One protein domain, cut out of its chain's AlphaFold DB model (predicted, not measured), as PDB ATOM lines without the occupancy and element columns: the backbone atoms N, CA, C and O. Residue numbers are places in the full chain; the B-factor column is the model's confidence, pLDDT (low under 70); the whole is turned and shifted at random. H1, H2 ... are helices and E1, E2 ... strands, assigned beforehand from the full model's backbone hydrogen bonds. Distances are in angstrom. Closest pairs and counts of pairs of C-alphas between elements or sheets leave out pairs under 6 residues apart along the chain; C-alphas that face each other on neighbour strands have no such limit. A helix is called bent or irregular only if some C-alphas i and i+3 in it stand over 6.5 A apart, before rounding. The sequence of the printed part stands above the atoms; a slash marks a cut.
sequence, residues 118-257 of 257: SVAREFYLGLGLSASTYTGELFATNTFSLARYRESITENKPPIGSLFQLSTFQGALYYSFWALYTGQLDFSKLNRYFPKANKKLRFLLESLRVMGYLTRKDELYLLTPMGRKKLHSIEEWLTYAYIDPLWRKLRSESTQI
ATOM      1  N   SER A 118     158.245 187.437 173.953       81.06
ATOM      2  CA  SER A 118     157.498 188.698 173.928       81.06
ATOM      3  C   SER A 118     158.417 189.924 173.902       81.06
ATOM      4  O   SER A 118     157.981 190.989 173.485       81.06
ATOM      5  N   VAL A 119     159.685 189.773 174.305       81.50
ATOM      6  CA  VAL A 119     160.609 190.898 174.541       81.50
ATOM      7  C   VAL A 119     161.704 191.021 173.484       81.50
ATOM      8  O   VAL A 119     162.031 192.124 173.061       81.50
ATOM      9  N   ALA A 120     162.240 189.902 172.992       85.44
ATOM     10  CA  ALA A 120     163.327 189.907 172.017       85.44
ATOM     11  C   ALA A 120     162.782 189.908 170.579       85.44
ATOM     12  O   ALA A 120     163.026 188.997 169.787       85.44
ATOM     13  N   ARG A 121     161.979 190.928 170.267       88.12
ATOM     14  CA  ARG A 121     161.424 191.184 168.933       88.12
ATOM     15  C   ARG A 121     162.207 192.312 168.267       88.12
ATOM     16  O   ARG A 121     162.592 193.269 168.926       88.12
ATOM     17  N   GLU A 122     162.427 192.191 166.962       91.25
ATOM     18  CA  GLU A 122     163.263 193.135 166.208       91.25
ATOM     19  C   GLU A 122     162.631 194.518 166.115       91.25
ATOM     20  O   GLU A 122     163.199 195.490 166.591       91.25
ATOM     21  N   PHE A 123     161.436 194.578 165.533       95.25
ATOM     22  CA  PHE A 123     160.591 195.760 165.440       95.25
ATOM     23  C   PHE A 123     159.161 195.310 165.691       95.25
ATOM     24  O   PHE A 123     158.769 194.222 165.257       95.25
ATOM     25  N   TYR A 124     158.395 196.103 166.425       95.62
ATOM     26  CA  TYR A 124     157.056 195.706 166.833       95.62
ATOM     27  C   TYR A 124     156.168 196.912 167.102       95.62
ATOM     28  O   TYR A 124     156.621 197.947 167.589       95.62
ATOM     29  N   LEU A 125     154.883 196.734 166.804       95.56
ATOM     30  CA  LEU A 125     153.813 197.657 167.146       95.56
ATOM     31  C   LEU A 125     153.053 197.104 168.352       95.56
ATOM     32  O   LEU A 125     152.518 195.996 168.302       95.56
ATOM     33  N   GLY A 126     153.009 197.881 169.428       95.31
ATOM     34  CA  GLY A 126     152.257 197.552 170.631       95.31
ATOM     35  C   GLY A 126     150.835 198.073 170.548       95.31
ATOM     36  O   GLY A 126     150.610 199.284 170.564       95.31
ATOM     37  N   LEU A 127     149.872 197.157 170.516       95.00
ATOM     38  CA  LEU A 127     148.449 197.478 170.556       95.00
ATOM     39  C   LEU A 127     147.871 197.153 171.935       95.00
ATOM     40  O   LEU A 127     148.269 196.184 172.576       95.00
ATOM     41  N   GLY A 128     146.915 197.967 172.374       96.00
ATOM     42  CA  GLY A 128     146.306 197.858 173.697       96.00
ATOM     43  C   GLY A 128     146.949 198.750 174.759       96.00
ATOM     44  O   GLY A 128     147.957 199.427 174.532       96.00
ATOM     45  N   LEU A 129     146.310 198.777 175.927       95.75
ATOM     46  CA  LEU A 129     146.740 199.554 177.086       95.75
ATOM     47  C   LEU A 129     148.165 199.159 177.490       95.75
ATOM     48  O   LEU A 129     148.489 197.973 177.488       95.75
ATOM     49  N   SER A 130     149.008 200.124 177.865       95.56
ATOM     50  CA  SER A 130     150.405 199.915 178.301       95.56
ATOM     51  C   SER A 130     151.365 199.235 177.310       95.56
ATOM     52  O   SER A 130     152.536 199.055 177.636       95.56
ATOM     53  N   ALA A 131     150.917 198.878 176.105       95.75
ATOM     54  CA  ALA A 131     151.755 198.205 175.121       95.75
ATOM     55  C   ALA A 131     152.846 199.135 174.569       95.75
ATOM     56  O   ALA A 131     152.608 200.323 174.333       95.75
ATOM     57  N   SER A 132     154.036 198.586 174.331       95.62
ATOM     58  CA  SER A 132     155.170 199.326 173.776       95.62
ATOM     59  C   SER A 132     155.346 199.076 172.282       95.62
ATOM     60  O   SER A 132     155.063 197.994 171.781       95.62
ATOM     61  N   THR A 133     155.857 200.083 171.583       96.88
ATOM     62  CA  THR A 133     156.199 200.063 170.160       96.88
ATOM     63  C   THR A 133     157.669 200.408 170.002       96.88
ATOM     64  O   THR A 133     158.148 201.358 170.623       96.88
ATOM     65  N   TYR A 134     158.368 199.680 169.137       97.12
ATOM     66  CA  TYR A 134     159.748 199.962 168.765       97.12
ATOM     67  C   TYR A 134     159.941 199.801 167.255       97.12
ATOM     68  O   TYR A 134     159.678 198.734 166.699       97.12
ATOM     69  N   THR A 135     160.425 200.857 166.596       97.00
ATOM     70  CA  THR A 135     160.616 200.893 165.129       97.00
ATOM     71  C   THR A 135     162.079 201.009 164.701       97.00
ATOM     72  O   THR A 135     162.362 201.125 163.514       97.00
ATOM     73  N   GLY A 136     163.018 201.044 165.649       96.62
ATOM     74  CA  GLY A 136     164.407 201.431 165.390       96.62
ATOM     75  C   GLY A 136     164.664 202.933 165.532       96.62
ATOM     76  O   GLY A 136     165.751 203.313 165.959       96.62
ATOM     77  N   GLU A 137     163.666 203.774 165.266       96.94
ATOM     78  CA  GLU A 137     163.775 205.242 165.350       96.94
ATOM     79  C   GLU A 137     162.961 205.837 166.496       96.94
ATOM     80  O   GLU A 137     163.270 206.920 166.986       96.94
ATOM     81  N   LEU A 138     161.937 205.124 166.962       96.69
ATOM     82  CA  LEU A 138     161.167 205.514 168.134       96.69
ATOM     83  C   LEU A 138     160.954 204.336 169.074       96.69
ATOM     84  O   LEU A 138     160.845 203.183 168.644       96.69
ATOM     85  N   PHE A 139     160.859 204.659 170.358       96.81
ATOM     86  CA  PHE A 139     160.293 203.794 171.381       96.81
ATOM     87  C   PHE A 139     159.102 204.517 172.004       96.81
ATOM     88  O   PHE A 139     159.263 205.584 172.596       96.81
ATOM     89  N   ALA A 140     157.905 203.962 171.858       97.12
ATOM     90  CA  ALA A 140     156.684 204.526 172.420       97.12
ATOM     91  C   ALA A 140     156.022 203.525 173.360       97.12
ATOM     92  O   ALA A 140     156.178 202.318 173.213       97.12
ATOM     93  N   THR A 141     155.285 204.017 174.346       97.56
ATOM     94  CA  THR A 141     154.463 203.191 175.232       97.56
ATOM     95  C   THR A 141     153.086 203.817 175.330       97.56
ATOM     96  O   THR A 141     152.960 205.015 175.608       97.56
ATOM     97  N   ASN A 142     152.056 203.014 175.077       97.56
ATOM     98  CA  ASN A 142     150.676 203.447 175.214       97.56
ATOM     99  C   ASN A 142     150.385 203.809 176.671       97.56
ATOM    100  O   ASN A 142     151.000 203.287 177.603       97.56
ATOM    101  N   THR A 143     149.441 204.720 176.871       97.06
ATOM    102  CA  THR A 143     149.027 205.157 178.204       97.06
ATOM    103  C   THR A 143     148.629 203.977 179.096       97.06
ATOM    104  O   THR A 143     148.141 202.947 178.624       97.06
ATOM    105  N   PHE A 144     148.846 204.129 180.403       96.44
ATOM    106  CA  PHE A 144     148.376 203.177 181.413       96.44
ATOM    107  C   PHE A 144     146.942 203.510 181.871       96.44
ATOM    108  O   PHE A 144     146.322 202.712 182.566       96.44
ATOM    109  N   SER A 145     146.391 204.666 181.470       96.19
ATOM    110  CA  SER A 145     145.013 205.067 181.771       96.19
ATOM    111  C   SER A 145     144.036 204.521 180.737       96.19
ATOM    112  O   SER A 145     144.081 204.903 179.568       96.19
ATOM    113  N   LEU A 146     143.098 203.678 181.175       95.94
ATOM    114  CA  LEU A 146     142.029 203.183 180.305       95.94
ATOM    115  C   LEU A 146     141.143 204.319 179.770       95.94
ATOM    116  O   LEU A 146     140.693 204.243 178.628       95.94
ATOM    117  N   ALA A 147     140.924 205.373 180.562       95.56
ATOM    118  CA  ALA A 147     140.149 206.540 180.147       95.56
ATOM    119  C   ALA A 147     140.831 207.271 178.980       95.56
ATOM    120  O   ALA A 147     140.242 207.368 177.905       95.56
ATOM    121  N   ARG A 148     142.108 207.661 179.139       95.69
ATOM    122  CA  ARG A 148     142.881 208.310 178.059       95.69
ATOM    123  C   ARG A 148     143.032 207.417 176.832       95.69
ATOM    124  O   ARG A 148     143.042 207.908 175.707       95.69
ATOM    125  N   TYR A 149     143.158 206.105 177.040       96.81
ATOM    126  CA  TYR A 149     143.218 205.148 175.941       96.81
ATOM    127  C   TYR A 149     141.930 205.207 175.109       96.81
ATOM    128  O   TYR A 149     141.996 205.380 173.898       96.81
ATOM    129  N   ARG A 150     140.759 205.120 175.755       96.56
ATOM    130  CA  ARG A 150     139.447 205.187 175.085       96.56
ATOM    131  C   ARG A 150     139.207 206.525 174.389       96.56
ATOM    132  O   ARG A 150     138.727 206.529 173.260       96.56
ATOM    133  N   GLU A 151     139.561 207.626 175.043       96.56
ATOM    134  CA  GLU A 151     139.475 208.977 174.477       96.56
ATOM    135  C   GLU A 151     140.301 209.084 173.190       96.56
ATOM    136  O   GLU A 151     139.756 209.402 172.137       96.56
ATOM    137  N   SER A 152     141.578 208.685 173.235       96.56
ATOM    138  CA  SER A 152     142.470 208.733 172.068       96.56
ATOM    139  C   SER A 152     141.916 207.931 170.887       96.56
ATOM    140  O   SER A 152     141.909 208.421 169.761       96.56
ATOM    141  N   ILE A 153     141.407 206.719 171.140       96.56
ATOM    142  CA  ILE A 153     140.803 205.883 170.092       96.56
ATOM    143  C   ILE A 153     139.542 206.539 169.513       96.56
ATOM    144  O   ILE A 153     139.367 206.531 168.298       96.56
ATOM    145  N   THR A 154     138.695 207.140 170.353       97.31
ATOM    146  CA  THR A 154     137.471 207.839 169.911       97.31
ATOM    147  C   THR A 154     137.800 209.040 169.021       97.31
ATOM    148  O   THR A 154     137.094 209.313 168.055       97.31
ATOM    149  N   GLU A 155     138.910 209.725 169.298       97.44
ATOM    150  CA  GLU A 155     139.406 210.852 168.502       97.44
ATOM    151  C   GLU A 155     140.250 210.442 167.279       97.44
ATOM    152  O   GLU A 155     140.814 211.310 166.612       97.44
ATOM    153  N   ASN A 156     140.368 209.144 166.969       96.81
ATOM    154  CA  ASN A 156     141.256 208.608 165.926       96.81
ATOM    155  C   ASN A 156     142.737 209.015 166.097       96.81
ATOM    156  O   ASN A 156     143.458 209.234 165.121       96.81
ATOM    157  N   LYS A 157     143.215 209.099 167.344       96.56
ATOM    158  CA  LYS A 157     144.609 209.406 167.697       96.56
ATOM    159  C   LYS A 157     145.313 208.195 168.329       96.56
ATOM    160  O   LYS A 157     144.684 207.408 169.039       96.56
ATOM    161  N   PRO A 158     146.638 208.040 168.142       95.62
ATOM    162  CA  PRO A 158     147.405 207.021 168.853       95.62
ATOM    163  C   PRO A 158     147.376 207.247 170.379       95.62
ATOM    164  O   PRO A 158     147.678 208.357 170.823       95.62
ATOM    165  N   PRO A 159     147.093 206.220 171.205       96.81
ATOM    166  CA  PRO A 159     146.973 206.348 172.663       96.81
ATOM    167  C   PRO A 159     148.339 206.374 173.374       96.81
ATOM    168  O   PRO A 159     148.568 205.646 174.342       96.81
ATOM    169  N   ILE A 160     149.277 207.184 172.882       97.00
ATOM    170  CA  ILE A 160     150.674 207.215 173.329       97.00
ATOM    171  C   ILE A 160     150.791 207.984 174.652       97.00
ATOM    172  O   ILE A 160     150.467 209.165 174.723       97.00
ATOM    173  N   GLY A 161     151.289 207.322 175.701       95.81
ATOM    174  CA  GLY A 161     151.586 207.950 176.996       95.81
ATOM    175  C   GLY A 161     153.036 208.429 177.120       95.81
ATOM    176  O   GLY A 161     153.323 209.390 177.828       95.81
ATOM    177  N   SER A 162     153.970 207.779 176.427       96.88
ATOM    178  CA  SER A 162     155.373 208.195 176.369       96.88
ATOM    179  C   SER A 162     155.967 207.886 175.002       96.88
ATOM    180  O   SER A 162     155.677 206.837 174.428       96.88
ATOM    181  N   LEU A 163     156.806 208.790 174.495       96.62
ATOM    182  CA  LEU A 163     157.501 208.656 173.222       96.62
ATOM    183  C   LEU A 163     158.944 209.135 173.362       96.62
ATOM    184  O   LEU A 163     159.200 210.244 173.828       96.62
ATOM    185  N   PHE A 164     159.875 208.308 172.904       96.50
ATOM    186  CA  PHE A 164     161.288 208.627 172.775       96.50
ATOM    187  C   PHE A 164     161.668 208.556 171.303       96.50
ATOM    188  O   PHE A 164     161.518 207.505 170.679       96.50
ATOM    189  N   GLN A 165     162.187 209.656 170.763       97.69
ATOM    190  CA  GLN A 165     162.898 209.625 169.488       97.69
ATOM    191  C   GLN A 165     164.330 209.158 169.739       97.69
ATOM    192  O   GLN A 165     165.024 209.675 170.616       97.69
ATOM    193  N   LEU A 166     164.761 208.158 168.984       97.19
ATOM    194  CA  LEU A 166     166.065 207.535 169.115       97.19
ATOM    195  C   LEU A 166     166.960 208.017 167.981       97.19
ATOM    196  O   LEU A 166     166.607 207.946 166.805       97.19
ATOM    197  N   SER A 167     168.176 208.438 168.319       97.19
ATOM    198  CA  SER A 167     169.228 208.535 167.309       97.19
ATOM    199  C   SER A 167     169.498 207.157 166.699       97.19
ATOM    200  O   SER A 167     169.316 206.129 167.355       97.19
ATOM    201  N   THR A 168     170.041 207.118 165.480       96.56
ATOM    202  CA  THR A 168     170.382 205.852 164.808       96.56
ATOM    203  C   THR A 168     171.265 204.944 165.671       96.56
ATOM    204  O   THR A 168     171.115 203.728 165.642       96.56
ATOM    205  N   PHE A 169     172.171 205.520 166.468       97.00
ATOM    206  CA  PHE A 169     173.015 204.738 167.370       97.00
ATOM    207  C   PHE A 169     172.240 204.196 168.580       97.00
ATOM    208  O   PHE A 169     172.424 203.036 168.929       97.00
ATOM    209  N   GLN A 170     171.347 204.983 169.192       96.56
ATOM    210  CA  GLN A 170     170.497 204.513 170.297       96.56
ATOM    211  C   GLN A 170     169.535 203.414 169.846       96.56
ATOM    212  O   GLN A 170     169.415 202.398 170.528       96.56
ATOM    213  N   GLY A 171     168.907 203.586 168.680       97.00
ATOM    214  CA  GLY A 171     168.088 202.559 168.047       97.00
ATOM    215  C   GLY A 171     168.868 201.260 167.890       97.00
ATOM    216  O   GLY A 171     168.459 200.222 168.401       97.00
ATOM    217  N   ALA A 172     170.051 201.334 167.289       97.44
ATOM    218  CA  ALA A 172     170.884 200.162 167.080       97.44
ATOM    219  C   ALA A 172     171.392 199.518 168.384       97.44
ATOM    220  O   ALA A 172     171.516 198.296 168.447       97.44
ATOM    221  N   LEU A 173     171.666 200.305 169.431       96.44
ATOM    222  CA  LEU A 173     172.011 199.787 170.759       96.44
ATOM    223  C   LEU A 173     170.838 199.037 171.397       96.44
ATOM    224  O   LEU A 173     171.048 197.949 171.928       96.44
ATOM    225  N   TYR A 174     169.620 199.580 171.309       95.75
ATOM    226  CA  TYR A 174     168.411 198.920 171.807       95.75
ATOM    227  C   TYR A 174     168.186 197.579 171.096       95.75
ATOM    228  O   TYR A 174     168.027 196.551 171.753       95.75
ATOM    229  N   TYR A 175     168.273 197.566 169.761       96.62
ATOM    230  CA  TYR A 175     168.223 196.333 168.973       96.62
ATOM    231  C   TYR A 175     169.314 195.346 169.411       96.62
ATOM    232  O   TYR A 175     169.045 194.169 169.639       96.62
ATOM    233  N   SER A 176     170.555 195.825 169.559       96.88
ATOM    234  CA  SER A 176     171.703 194.980 169.907       96.88
ATOM    235  C   SER A 176     171.555 194.344 171.288       96.88
ATOM    236  O   SER A 176     171.906 193.179 171.459       96.88
ATOM    237  N   PHE A 177     171.015 195.082 172.261       96.31
ATOM    238  CA  PHE A 177     170.744 194.575 173.603       96.31
ATOM    239  C   PHE A 177     169.773 193.389 173.564       96.31
ATOM    240  O   PHE A 177     170.092 192.329 174.101       96.31
ATOM    241  N   TRP A 178     168.636 193.526 172.876       95.25
ATOM    242  CA  TRP A 178     167.639 192.454 172.784       95.25
ATOM    243  C   TRP A 178     168.057 191.301 171.870       95.25
ATOM    244  O   TRP A 178     167.703 190.159 172.149       95.25
ATOM    245  N   ALA A 179     168.856 191.556 170.832       95.62
ATOM    246  CA  ALA A 179     169.484 190.486 170.063       95.62
ATOM    247  C   ALA A 179     170.404 189.660 170.976       95.62
ATOM    248  O   ALA A 179     170.188 188.463 171.155       95.62
ATOM    249  N   LEU A 180     171.347 190.308 171.672       96.31
ATOM    250  CA  LEU A 180     172.237 189.629 172.614       96.31
ATOM    251  C   LEU A 180     171.473 188.965 173.767       96.31
ATOM    252  O   LEU A 180     171.890 187.904 174.210       96.31
ATOM    253  N   TYR A 181     170.323 189.488 174.199       95.56
ATOM    254  CA  TYR A 181     169.448 188.818 175.172       95.56
ATOM    255  C   TYR A 181     169.067 187.386 174.740       95.56
ATOM    256  O   TYR A 181     168.872 186.517 175.590       95.56
ATOM    257  N   THR A 182     169.030 187.104 173.433       93.81
ATOM    258  CA  THR A 182     168.797 185.762 172.858       93.81
ATOM    259  C   THR A 182     170.055 184.899 172.707       93.81
ATOM    260  O   THR A 182     169.998 183.815 172.133       93.81
ATOM    261  N   GLY A 183     171.199 185.364 173.207       93.88
ATOM    262  CA  GLY A 183     172.478 184.660 173.136       93.88
ATOM    263  C   GLY A 183     173.360 185.059 171.955       93.88
ATOM    264  O   GLY A 183     174.552 184.753 171.982       93.88
ATOM    265  N   GLN A 184     172.823 185.746 170.944       95.25
ATOM    266  CA  GLN A 184     173.556 186.023 169.710       95.25
ATOM    267  C   GLN A 184     173.121 187.309 169.005       95.25
ATOM    268  O   GLN A 184     171.986 187.757 169.129       95.25
ATOM    269  N   LEU A 185     174.016 187.880 168.206       97.38
ATOM    270  CA  LEU A 185     173.752 189.047 167.373       97.38
ATOM    271  C   LEU A 185     174.355 188.841 165.983       97.38
ATOM    272  O   LEU A 185     175.562 188.648 165.847       97.38
ATOM    273  N   ASP A 186     173.508 188.933 164.958       97.25
ATOM    274  CA  ASP A 186     173.918 188.955 163.551       97.25
ATOM    275  C   ASP A 186     174.272 190.384 163.125       97.25
ATOM    276  O   ASP A 186     173.412 191.271 163.042       97.25
ATOM    277  N   PHE A 187     175.560 190.613 162.872       97.69
ATOM    278  CA  PHE A 187     176.079 191.924 162.513       97.69
ATOM    279  C   PHE A 187     175.672 192.352 161.099       97.69
ATOM    280  O   PHE A 187     175.455 193.542 160.867       97.69
ATOM    281  N   SER A 188     175.496 191.411 160.167       97.00
ATOM    282  CA  SER A 188     175.005 191.720 158.818       97.00
ATOM    283  C   SER A 188     173.582 192.261 158.882       97.00
ATOM    284  O   SER A 188     173.265 193.282 158.265       97.00
ATOM    285  N   LYS A 189     172.736 191.627 159.699       96.44
ATOM    286  CA  LYS A 189     171.360 192.073 159.935       96.44
ATOM    287  C   LYS A 189     171.306 193.429 160.635       96.44
ATOM    288  O   LYS A 189     170.592 194.323 160.181       96.44
ATOM    289  N   LEU A 190     172.111 193.610 161.684       96.94
ATOM    290  CA  LEU A 190     172.253 194.885 162.387       96.94
ATOM    291  C   LEU A 190     172.694 196.010 161.435       96.94
ATOM    292  O   LEU A 190     172.114 197.093 161.455       96.94
ATOM    293  N   ASN A 191     173.690 195.756 160.584       96.50
ATOM    294  CA  ASN A 191     174.189 196.727 159.612       96.50
ATOM    295  C   ASN A 191     173.137 197.085 158.554       96.50
ATOM    296  O   ASN A 191     173.051 198.240 158.151       96.50
ATOM    297  N   ARG A 192     172.311 196.123 158.129       96.88
ATOM    298  CA  ARG A 192     171.200 196.385 157.205       96.88
ATOM    299  C   ARG A 192     170.169 197.335 157.812       96.88
ATOM    300  O   ARG A 192     169.688 198.221 157.117       96.88
ATOM    301  N   TYR A 193     169.836 197.159 159.090       96.56
ATOM    302  CA  TYR A 193     168.865 198.013 159.777       96.56
ATOM    303  C   TYR A 193     169.446 199.371 160.191       96.56
ATOM    304  O   TYR A 193     168.750 200.380 160.136       96.56
ATOM    305  N   PHE A 194     170.726 199.422 160.568       97.38
ATOM    306  CA  PHE A 194     171.370 200.627 161.095       97.38
ATOM    307  C   PHE A 194     172.724 200.911 160.417       97.38
ATOM    308  O   PHE A 194     173.757 200.979 161.095       97.38
ATOM    309  N   PRO A 195     172.761 201.148 159.091       97.06
ATOM    310  CA  PRO A 195     174.016 201.263 158.340       97.06
ATOM    311  C   PRO A 195     174.902 202.411 158.839       97.06
ATOM    312  O   PRO A 195     176.125 202.290 158.917       97.06
ATOM    313  N   LYS A 196     174.290 203.519 159.279       96.62
ATOM    314  CA  LYS A 196     175.007 204.688 159.821       96.62
ATOM    315  C   LYS A 196     175.644 204.434 161.196       96.62
ATOM    316  O   LYS A 196     176.527 205.185 161.601       96.62
ATOM    317  N   ALA A 197     175.223 203.394 161.919       96.06
ATOM    318  CA  ALA A 197     175.758 203.043 163.236       96.06
ATOM    319  C   ALA A 197     176.854 201.960 163.185       96.06
ATOM    320  O   ALA A 197     177.512 201.724 164.201       96.06
ATOM    321  N   ASN A 198     177.092 201.351 162.014       93.81
ATOM    322  CA  ASN A 198     177.992 200.210 161.820       93.81
ATOM    323  C   ASN A 198     179.349 200.388 162.508       93.81
ATOM    324  O   ASN A 198     179.675 199.609 163.397       93.81
ATOM    325  N   LYS A 199     180.121 201.428 162.157       94.81
ATOM    326  CA  LYS A 199     181.496 201.596 162.668       94.81
ATOM    327  C   LYS A 199     181.547 201.627 164.200       94.81
ATOM    328  O   LYS A 199     182.373 200.948 164.804       94.81
ATOM    329  N   LYS A 200     180.634 202.380 164.829       96.44
ATOM    330  CA  LYS A 200     180.553 202.501 166.294       96.44
ATOM    331  C   LYS A 200     180.146 201.177 166.946       96.44
ATOM    332  O   LYS A 200     180.727 200.798 167.958       96.44
ATOM    333  N   LEU A 201     179.185 200.460 166.362       96.56
ATOM    334  CA  LEU A 201     178.737 199.160 166.875       96.56
ATOM    335  C   LEU A 201     179.782 198.069 166.688       96.56
ATOM    336  O   LEU A 201     180.011 197.300 167.611       96.56
ATOM    337  N   ARG A 202     180.448 198.018 165.531       96.50
ATOM    338  CA  ARG A 202     181.558 197.094 165.281       96.50
ATOM    339  C   ARG A 202     182.632 197.287 166.341       96.50
ATOM    340  O   ARG A 202     183.032 196.317 166.967       96.50
ATOM    341  N   PHE A 203     183.041 198.535 166.578       97.56
ATOM    342  CA  PHE A 203     184.030 198.857 167.601       97.56
ATOM    343  C   PHE A 203     183.581 198.410 169.000       97.56
ATOM    344  O   PHE A 203     184.347 197.762 169.714       97.56
ATOM    345  N   LEU A 204     182.330 198.696 169.379       97.56
ATOM    346  CA  LEU A 204     181.771 198.276 170.666       97.56
ATOM    347  C   LEU A 204     181.761 196.747 170.820       97.56
ATOM    348  O   LEU A 204     182.235 196.228 171.828       97.56
ATOM    349  N   LEU A 205     181.244 196.025 169.829       97.94
ATOM    350  CA  LEU A 205     181.124 194.569 169.869       97.94
ATOM    351  C   LEU A 205     182.498 193.878 169.841       97.94
ATOM    352  O   LEU A 205     182.709 192.917 170.576       97.94
ATOM    353  N   GLU A 206     183.464 194.394 169.078       98.00
ATOM    354  CA  GLU A 206     184.848 193.903 169.118       98.00
ATOM    355  C   GLU A 206     185.513 194.188 170.474       98.00
ATOM    356  O   GLU A 206     186.219 193.330 170.998       98.00
ATOM    357  N   SER A 207     185.230 195.332 171.103       98.19
ATOM    358  CA  SER A 207     185.711 195.625 172.462       98.19
ATOM    359  C   SER A 207     185.130 194.640 173.485       98.19
ATOM    360  O   SER A 207     185.857 194.105 174.321       98.19
ATOM    361  N   LEU A 208     183.830 194.334 173.394       98.06
ATOM    362  CA  LEU A 208     183.173 193.307 174.212       98.06
ATOM    363  C   LEU A 208     183.754 191.907 173.966       98.06
ATOM    364  O   LEU A 208     183.877 191.127 174.912       98.06
ATOM    365  N   ARG A 209     184.152 191.598 172.727       98.25
ATOM    366  CA  ARG A 209     184.844 190.351 172.380       98.25
ATOM    367  C   ARG A 209     186.226 190.271 173.030       98.25
ATOM    368  O   ARG A 209     186.543 189.254 173.636       98.25
ATOM    369  N   VAL A 210     187.024 191.337 172.950       98.06
ATOM    370  CA  VAL A 210     188.359 191.406 173.582       98.06
ATOM    371  C   VAL A 210     188.263 191.279 175.106       98.06
ATOM    372  O   VAL A 210     189.082 190.597 175.709       98.06
ATOM    373  N   MET A 211     187.226 191.849 175.726       97.94
ATOM    374  CA  MET A 211     186.946 191.678 177.159       97.94
ATOM    375  C   MET A 211     186.417 190.279 177.539       97.94
ATOM    376  O   MET A 211     186.169 190.023 178.715       97.94
ATOM    377  N   GLY A 212     186.210 189.377 176.573       98.12
ATOM    378  CA  GLY A 212     185.747 188.008 176.813       98.12
ATOM    379  C   GLY A 212     184.236 187.859 177.017       98.12
ATOM    380  O   GLY A 212     183.772 186.770 177.359       98.12
ATOM    381  N   TYR A 213     183.440 188.910 176.798       98.38
ATOM    382  CA  TYR A 213     181.976 188.839 176.904       98.38
ATOM    383  C   TYR A 213     181.315 188.253 175.654       98.38
ATOM    384  O   TYR A 213     180.234 187.671 175.743       98.38
ATOM    385  N   LEU A 214     181.964 188.380 174.498       98.44
ATOM    386  CA  LEU A 214     181.496 187.821 173.234       98.44
ATOM    387  C   LEU A 214     182.565 186.919 172.616       98.44
ATOM    388  O   LEU A 214     183.760 187.164 172.768       98.44
ATOM    389  N   THR A 215     182.139 185.918 171.857       98.06
ATOM    390  CA  THR A 215     182.936 185.329 170.777       98.06
ATOM    391  C   THR A 215     182.356 185.751 169.432       98.06
ATOM    392  O   THR A 215     181.253 186.295 169.355       98.06
ATOM    393  N   ARG A 216     183.119 185.545 168.358       97.25
ATOM    394  CA  ARG A 216     182.689 185.840 166.992       97.25
ATOM    395  C   ARG A 216     182.914 184.615 166.116       97.25
ATOM    396  O   ARG A 216     184.001 184.041 166.148       97.25
ATOM    397  N   LYS A 217     181.905 184.261 165.325       96.56
ATOM    398  CA  LYS A 217     181.983 183.305 164.220       96.56
ATOM    399  C   LYS A 217     181.408 183.997 162.987       96.56
ATOM    400  O   LYS A 217     180.214 184.270 162.949       96.56
ATOM    401  N   ASP A 218     182.265 184.334 162.029       95.31
ATOM    402  CA  ASP A 218     181.896 185.126 160.848       95.31
ATOM    403  C   ASP A 218     181.203 186.445 161.241       95.31
ATOM    404  O   ASP A 218     181.794 187.262 161.945       95.31
ATOM    405  N   GLU A 219     179.949 186.658 160.843       96.25
ATOM    406  CA  GLU A 219     179.157 187.844 161.203       96.25
ATOM    407  C   GLU A 219     178.262 187.643 162.436       96.25
ATOM    408  O   GLU A 219     177.526 188.551 162.822       96.25
ATOM    409  N   LEU A 220     178.357 186.488 163.099       98.00
ATOM    410  CA  LEU A 220     177.642 186.203 164.338       98.00
ATOM    411  C   LEU A 220     178.523 186.482 165.554       98.00
ATOM    412  O   LEU A 220     179.583 185.880 165.740       98.00
ATOM    413  N   TYR A 221     178.041 187.362 166.424       98.25
ATOM    414  CA  TYR A 221     178.539 187.499 167.785       98.25
ATOM    415  C   TYR A 221     177.733 186.609 168.717       98.25
ATOM    416  O   TYR A 221     176.507 186.651 168.698       98.25
ATOM    417  N   LEU A 222     178.413 185.836 169.557       97.94
ATOM    418  CA  LEU A 222     177.797 184.911 170.504       97.94
ATOM    419  C   LEU A 222     178.180 185.319 171.925       97.94
ATOM    420  O   LEU A 222     179.344 185.615 172.195       97.94
ATOM    421  N   LEU A 223     177.222 185.328 172.850       96.88
ATOM    422  CA  LEU A 223     177.508 185.575 174.262       96.88
ATOM    423  C   LEU A 223     178.304 184.425 174.868       96.88
ATOM    424  O   LEU A 223     177.906 183.261 174.796       96.88
ATOM    425  N   THR A 224     179.380 184.768 175.570       97.00
ATOM    426  CA  THR A 224     180.063 183.818 176.449       97.00
ATOM    427  C   THR A 224     179.273 183.635 177.748       97.00
ATOM    428  O   THR A 224     178.426 184.471 178.086       97.00
ATOM    429  N   PRO A 225     179.566 182.596 178.552       94.69
ATOM    430  CA  PRO A 225     179.005 182.483 179.898       94.69
ATOM    431  C   PRO A 225     179.258 183.735 180.753       94.69
ATOM    432  O   PRO A 225     178.353 184.211 181.436       94.69
ATOM    433  N   MET A 226     180.455 184.328 180.662       95.88
ATOM    434  CA  MET A 226     180.785 185.580 181.353       95.88
ATOM    435  C   MET A 226     179.974 186.763 180.807       95.88
ATOM    436  O   MET A 226     179.442 187.559 181.582       95.88
ATOM    437  N   GLY A 227     179.827 186.851 179.482       97.12
ATOM    438  CA  GLY A 227     178.993 187.847 178.815       97.12
ATOM    439  C   GLY A 227     177.543 187.790 179.258       97.12
ATOM    440  O   GLY A 227     176.964 188.827 179.559       97.12
ATOM    441  N   ARG A 228     176.969 186.590 179.380       95.88
ATOM    442  CA  ARG A 228     175.594 186.398 179.863       95.88
ATOM    443  C   ARG A 228     175.420 186.921 181.287       95.88
ATOM    444  O   ARG A 228     174.465 187.645 181.550       95.88
ATOM    445  N   LYS A 229     176.359 186.616 182.192       95.50
ATOM    446  CA  LYS A 229     176.335 187.137 183.572       95.50
ATOM    447  C   LYS A 229     176.416 188.663 183.594       95.50
ATOM    448  O   LYS A 229     175.687 189.304 184.344       95.50
ATOM    449  N   LYS A 230     177.260 189.252 182.741       96.44
ATOM    450  CA  LYS A 230     177.357 190.710 182.615       96.44
ATOM    451  C   LYS A 230     176.090 191.323 182.018       96.44
ATOM    452  O   LYS A 230     175.652 192.362 182.505       96.44
ATOM    453  N   LEU A 231     175.497 190.682 181.011       96.25
ATOM    454  CA  LEU A 231     174.247 191.120 180.399       96.25
ATOM    455  C   LEU A 231     173.097 191.085 181.408       96.25
ATOM    456  O   LEU A 231     172.327 192.034 181.427       96.25
ATOM    457  N   HIS A 232     173.038 190.079 182.290       95.38
ATOM    458  CA  HIS A 232     172.088 190.046 183.412       95.38
ATOM    459  C   HIS A 232     172.188 191.300 184.280       95.38
ATOM    460  O   HIS A 232     171.193 191.963 184.532       95.38
ATOM    461  N   SER A 233     173.401 191.694 184.674       94.19
ATOM    462  CA  SER A 233     173.593 192.920 185.458       94.19
ATOM    463  C   SER A 233     173.231 194.200 184.694       94.19
ATOM    464  O   SER A 233     172.802 195.173 185.308       94.19
ATOM    465  N   ILE A 234     173.436 194.232 183.372       94.88
ATOM    466  CA  ILE A 234     173.053 195.379 182.534       94.88
ATOM    467  C   ILE A 234     171.533 195.446 182.382       94.88
ATOM    468  O   ILE A 234     170.980 196.537 182.466       94.88
ATOM    469  N   GLU A 235     170.873 194.309 182.168       95.12
ATOM    470  CA  GLU A 235     169.414 194.204 182.124       95.12
ATOM    471  C   GLU A 235     168.809 194.703 183.434       95.12
ATOM    472  O   GLU A 235     167.971 195.598 183.410       95.12
ATOM    473  N   GLU A 236     169.319 194.231 184.571       94.19
ATOM    474  CA  GLU A 236     168.832 194.645 185.883       94.19
ATOM    475  C   GLU A 236     169.002 196.159 186.088       94.19
ATOM    476  O   GLU A 236     168.079 196.855 186.520       94.19
ATOM    477  N   TRP A 237     170.169 196.700 185.720       94.25
ATOM    478  CA  TRP A 237     170.406 198.142 185.761       94.25
ATOM    479  C   TRP A 237     169.449 198.909 184.844       94.25
ATOM    480  O   TRP A 237     168.885 199.912 185.272       94.25
ATOM    481  N   LEU A 238     169.235 198.449 183.609       93.56
ATOM    482  CA  LEU A 238     168.329 199.084 182.652       93.56
ATOM    483  C   LEU A 238     166.888 199.087 183.179       93.56
ATOM    484  O   LEU A 238     166.203 200.114 183.112       93.56
ATOM    485  N   THR A 239     166.460 197.973 183.768       93.31
ATOM    486  CA  THR A 239     165.147 197.825 184.390       93.31
ATOM    487  C   THR A 239     164.941 198.857 185.496       93.31
ATOM    488  O   THR A 239     163.940 199.572 185.484       93.31
ATOM    489  N   TYR A 240     165.898 199.035 186.407       93.62
ATOM    490  CA  TYR A 240     165.728 199.976 187.520       93.62
ATOM    491  C   TYR A 240     166.069 201.435 187.187       93.62
ATOM    492  O   TYR A 240     165.517 202.342 187.806       93.62
ATOM    493  N   ALA A 241     166.947 201.690 186.216       92.88
ATOM    494  CA  ALA A 241     167.344 203.045 185.836       92.88
ATOM    495  C   ALA A 241     166.384 203.695 184.829       92.88
ATOM    496  O   ALA A 241     166.245 204.917 184.839       92.88
ATOM    497  N   TYR A 242     165.716 202.906 183.977       91.88
ATOM    498  CA  TYR A 242     164.868 203.430 182.897       91.88
ATOM    499  C   TYR A 242     163.438 202.898 182.934       91.88
ATOM    500  O   TYR A 242     162.501 203.696 182.868       91.88
ATOM    501  N   ILE A 243     163.250 201.579 183.055       93.25
ATOM    502  CA  ILE A 243     161.908 200.976 182.973       93.25
ATOM    503  C   ILE A 243     161.073 201.343 184.205       93.25
ATOM    504  O   ILE A 243     159.961 201.844 184.054       93.25
ATOM    505  N   ASP A 244     161.614 201.170 185.414       94.81
ATOM    506  CA  ASP A 244     160.903 201.479 186.660       94.81
ATOM    507  C   ASP A 244     160.467 202.955 186.744       94.81
ATOM    508  O   ASP A 244     159.275 203.199 186.951       94.81
ATOM    509  N   PRO A 245     161.336 203.962 186.505       95.12
ATOM    510  CA  PRO A 245     160.908 205.359 186.522       95.12
ATOM    511  C   PRO A 245     159.853 205.685 185.459       95.12
ATOM    512  O   PRO A 245     158.905 206.418 185.755       95.12
ATOM    513  N   LEU A 246     159.990 205.135 184.245       94.06
ATOM    514  CA  LEU A 246     159.031 205.346 183.159       94.06
ATOM    515  C   LEU A 246     157.657 204.777 183.519       94.06
ATOM    516  O   LEU A 246     156.651 205.485 183.447       94.06
ATOM    517  N   TRP A 247     157.608 203.515 183.940       94.62
ATOM    518  CA  TRP A 247     156.365 202.848 184.312       94.62
ATOM    519  C   TRP A 247     155.734 203.469 185.555       94.62
ATOM    520  O   TRP A 247     154.516 203.638 185.594       94.62
ATOM    521  N   ARG A 248     156.540 203.898 186.534       94.25
ATOM    522  CA  ARG A 248     156.054 204.653 187.695       94.25
ATOM    523  C   ARG A 248     155.369 205.947 187.271       94.25
ATOM    524  O   ARG A 248     154.272 206.220 187.750       94.25
ATOM    525  N   LYS A 249     155.993 206.720 186.375       94.25
ATOM    526  CA  LYS A 249     155.428 207.970 185.850       94.25
ATOM    527  C   LYS A 249     154.094 207.711 185.142       94.25
ATOM    528  O   LYS A 249     153.079 208.281 185.541       94.25
ATOM    529  N   LEU A 250     154.077 206.793 184.172       93.81
ATOM    530  CA  LEU A 250     152.863 206.443 183.421       93.81
ATOM    531  C   LEU A 250     151.739 205.952 184.340       93.81
ATOM    532  O   LEU A 250     150.573 206.298 184.152       93.81
ATOM    533  N   ARG A 251     152.084 205.184 185.377       92.44
ATOM    534  CA  ARG A 251     151.125 204.726 186.382       92.44
ATOM    535  C   ARG A 251     150.594 205.874 187.240       92.44
ATOM    536  O   ARG A 251     149.387 205.927 187.449       92.44
ATOM    537  N   SER A 252     151.441 206.792 187.708       90.62
ATOM    538  CA  SER A 252     150.971 207.946 188.490       90.62
ATOM    539  C   SER A 252     150.018 208.836 187.693       90.62
ATOM    540  O   SER A 252     149.000 209.270 188.223       90.62
ATOM    541  N   GLU A 253     150.283 209.018 186.399       89.12
ATOM    542  CA  GLU A 253     149.400 209.758 185.494       89.12
ATOM    543  C   GLU A 253     148.071 209.029 185.246       89.12
ATOM    544  O   GLU A 253     147.066 209.670 184.953       89.12
ATOM    545  N   SER A 254     148.046 207.697 185.379       86.38
ATOM    546  CA  SER A 254     146.821 206.904 185.225       86.38
ATOM    547  C   SER A 254     145.871 206.979 186.417       86.38
ATOM    548  O   SER A 254     144.675 206.787 186.234       86.38
ATOM    549  N   THR A 255     146.390 207.263 187.614       76.19
ATOM    550  CA  THR A 255     145.613 207.347 188.864       76.19
ATOM    551  C   THR A 255     145.103 208.753 189.187       76.19
ATOM    552  O   THR A 255     144.404 208.925 190.177       76.19
ATOM    553  N   GLN A 256     145.484 209.763 188.399       60.72
ATOM    554  CA  GLN A 256     145.099 211.170 188.591       60.72
ATOM    555  C   GLN A 256     143.808 211.559 187.842       60.72
ATOM    556  O   GLN A 256     143.561 212.746 187.643       60.72
ATOM    557  N   ILE A 257     143.016 210.576 187.399       46.94
ATOM    558  CA  ILE A 257     141.792 210.758 186.601       46.94
ATOM    559  C   ILE A 257     140.645 210.022 187.278       46.94
ATOM    560  O   ILE A 257     140.868 208.844 187.641       46.94
TER     561      ILE A 257
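What this domain is: This is residues 118 to 257 of the 257 residues of an uncharacterized protein of Thermotogae bacterium (UniProt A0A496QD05). Two lobes lie end to end, and one long bent helix, H5, runs like a bar along one side from the second lobe back to the first; between the lobes sits H2, which meets both sheets. The first lobe is the small sheet E1 E2 E3 with H1 at its far end; the second is the sheet E4 E6 E5 with H4 and one end of H2 over one face and H3 beside those helices. The printed part has 140 residues, in the order E1 E2 H1 E3 H2 E4 H3 H4 E5 E6 H5; both sheets, E1 - E2 - E3 and E4 - E6 - E5, are antiparallel, and the class is mixed, helices and strands. It is elongated, 52 by 28 by 22 A, and only just loose, close to compact, with a radius of gyration of the C-alphas of 17.3 A.

Where its parts are: Find C-alpha 132 at (155.170, 199.326, 173.776), where E1, residues 132 to 134, begins. Its sheet goes on with E2, 138 to 142, and E3, 160 to 165, 13.0 A long; H1 is 146 to 154. H2, 168 to 181, runs 20.0 A. Then come E4, 184 to 186, H3, 187 to 193, H4, 195 to 210, 23.1 A, E5, 214 to 217, and E6, 220 to 223. H5, residues 225 to 254, was assigned as one helix by its hydrogen bonds but is bent, with C-alphas 241 and 244 6.7 A apart: its arm H5a, residues 225 to 241, is 24.4 A long, and its arm H5b, residues 244 to 254, ends at C-alpha 254 at (146.821, 206.904, 185.225). H4 is irregular, with C-alphas 196 and 199 7.7 A apart.

How they stand to each other: Look first at the hairpin E1 and E2, where N 133 and O 140 are 2.8 A apart; E3 follows, with N 141 and O 162 at 2.8 A. H5b is on this sheet, its closest C-alphas to E3 being Leu 250 and Gly 161, 6.7 A; H1 only grazes it. H2 is on both sheets and touches H4 at a steep tilt of 43 degrees, the same way, closest at C-alphas 169 and 197, 5.2 A. In the second sheet N 185 and O 221 of E4 and E6 are 2.8 A apart, as are N 215 and O 222 of the hairpin E5 and E6. H2 and H4 lie on the same face, making two layers, helices over one face of a sheet. E4, H3 H4, E5 form a split strand-helix-strand unit, E6 between its parallel strands, with a right-handed crossover. H3 and H4 only just touch, only at the corner, with 3 pairs of C-alphas within 8 A. Every O i to N i+4 pair is within hydrogen-bond range in H1, H2, H3, H5a and H5b, and 10 of 12 in H4.

The domain as a whole: The farthest C-alphas, Asp 218 and Ile 257, are 54.1 A apart. The printed part has no cut and its links between named elements are tight; residues 236 to 245 of H5 stand free, and pLDDT is under 70 at 256 to 257.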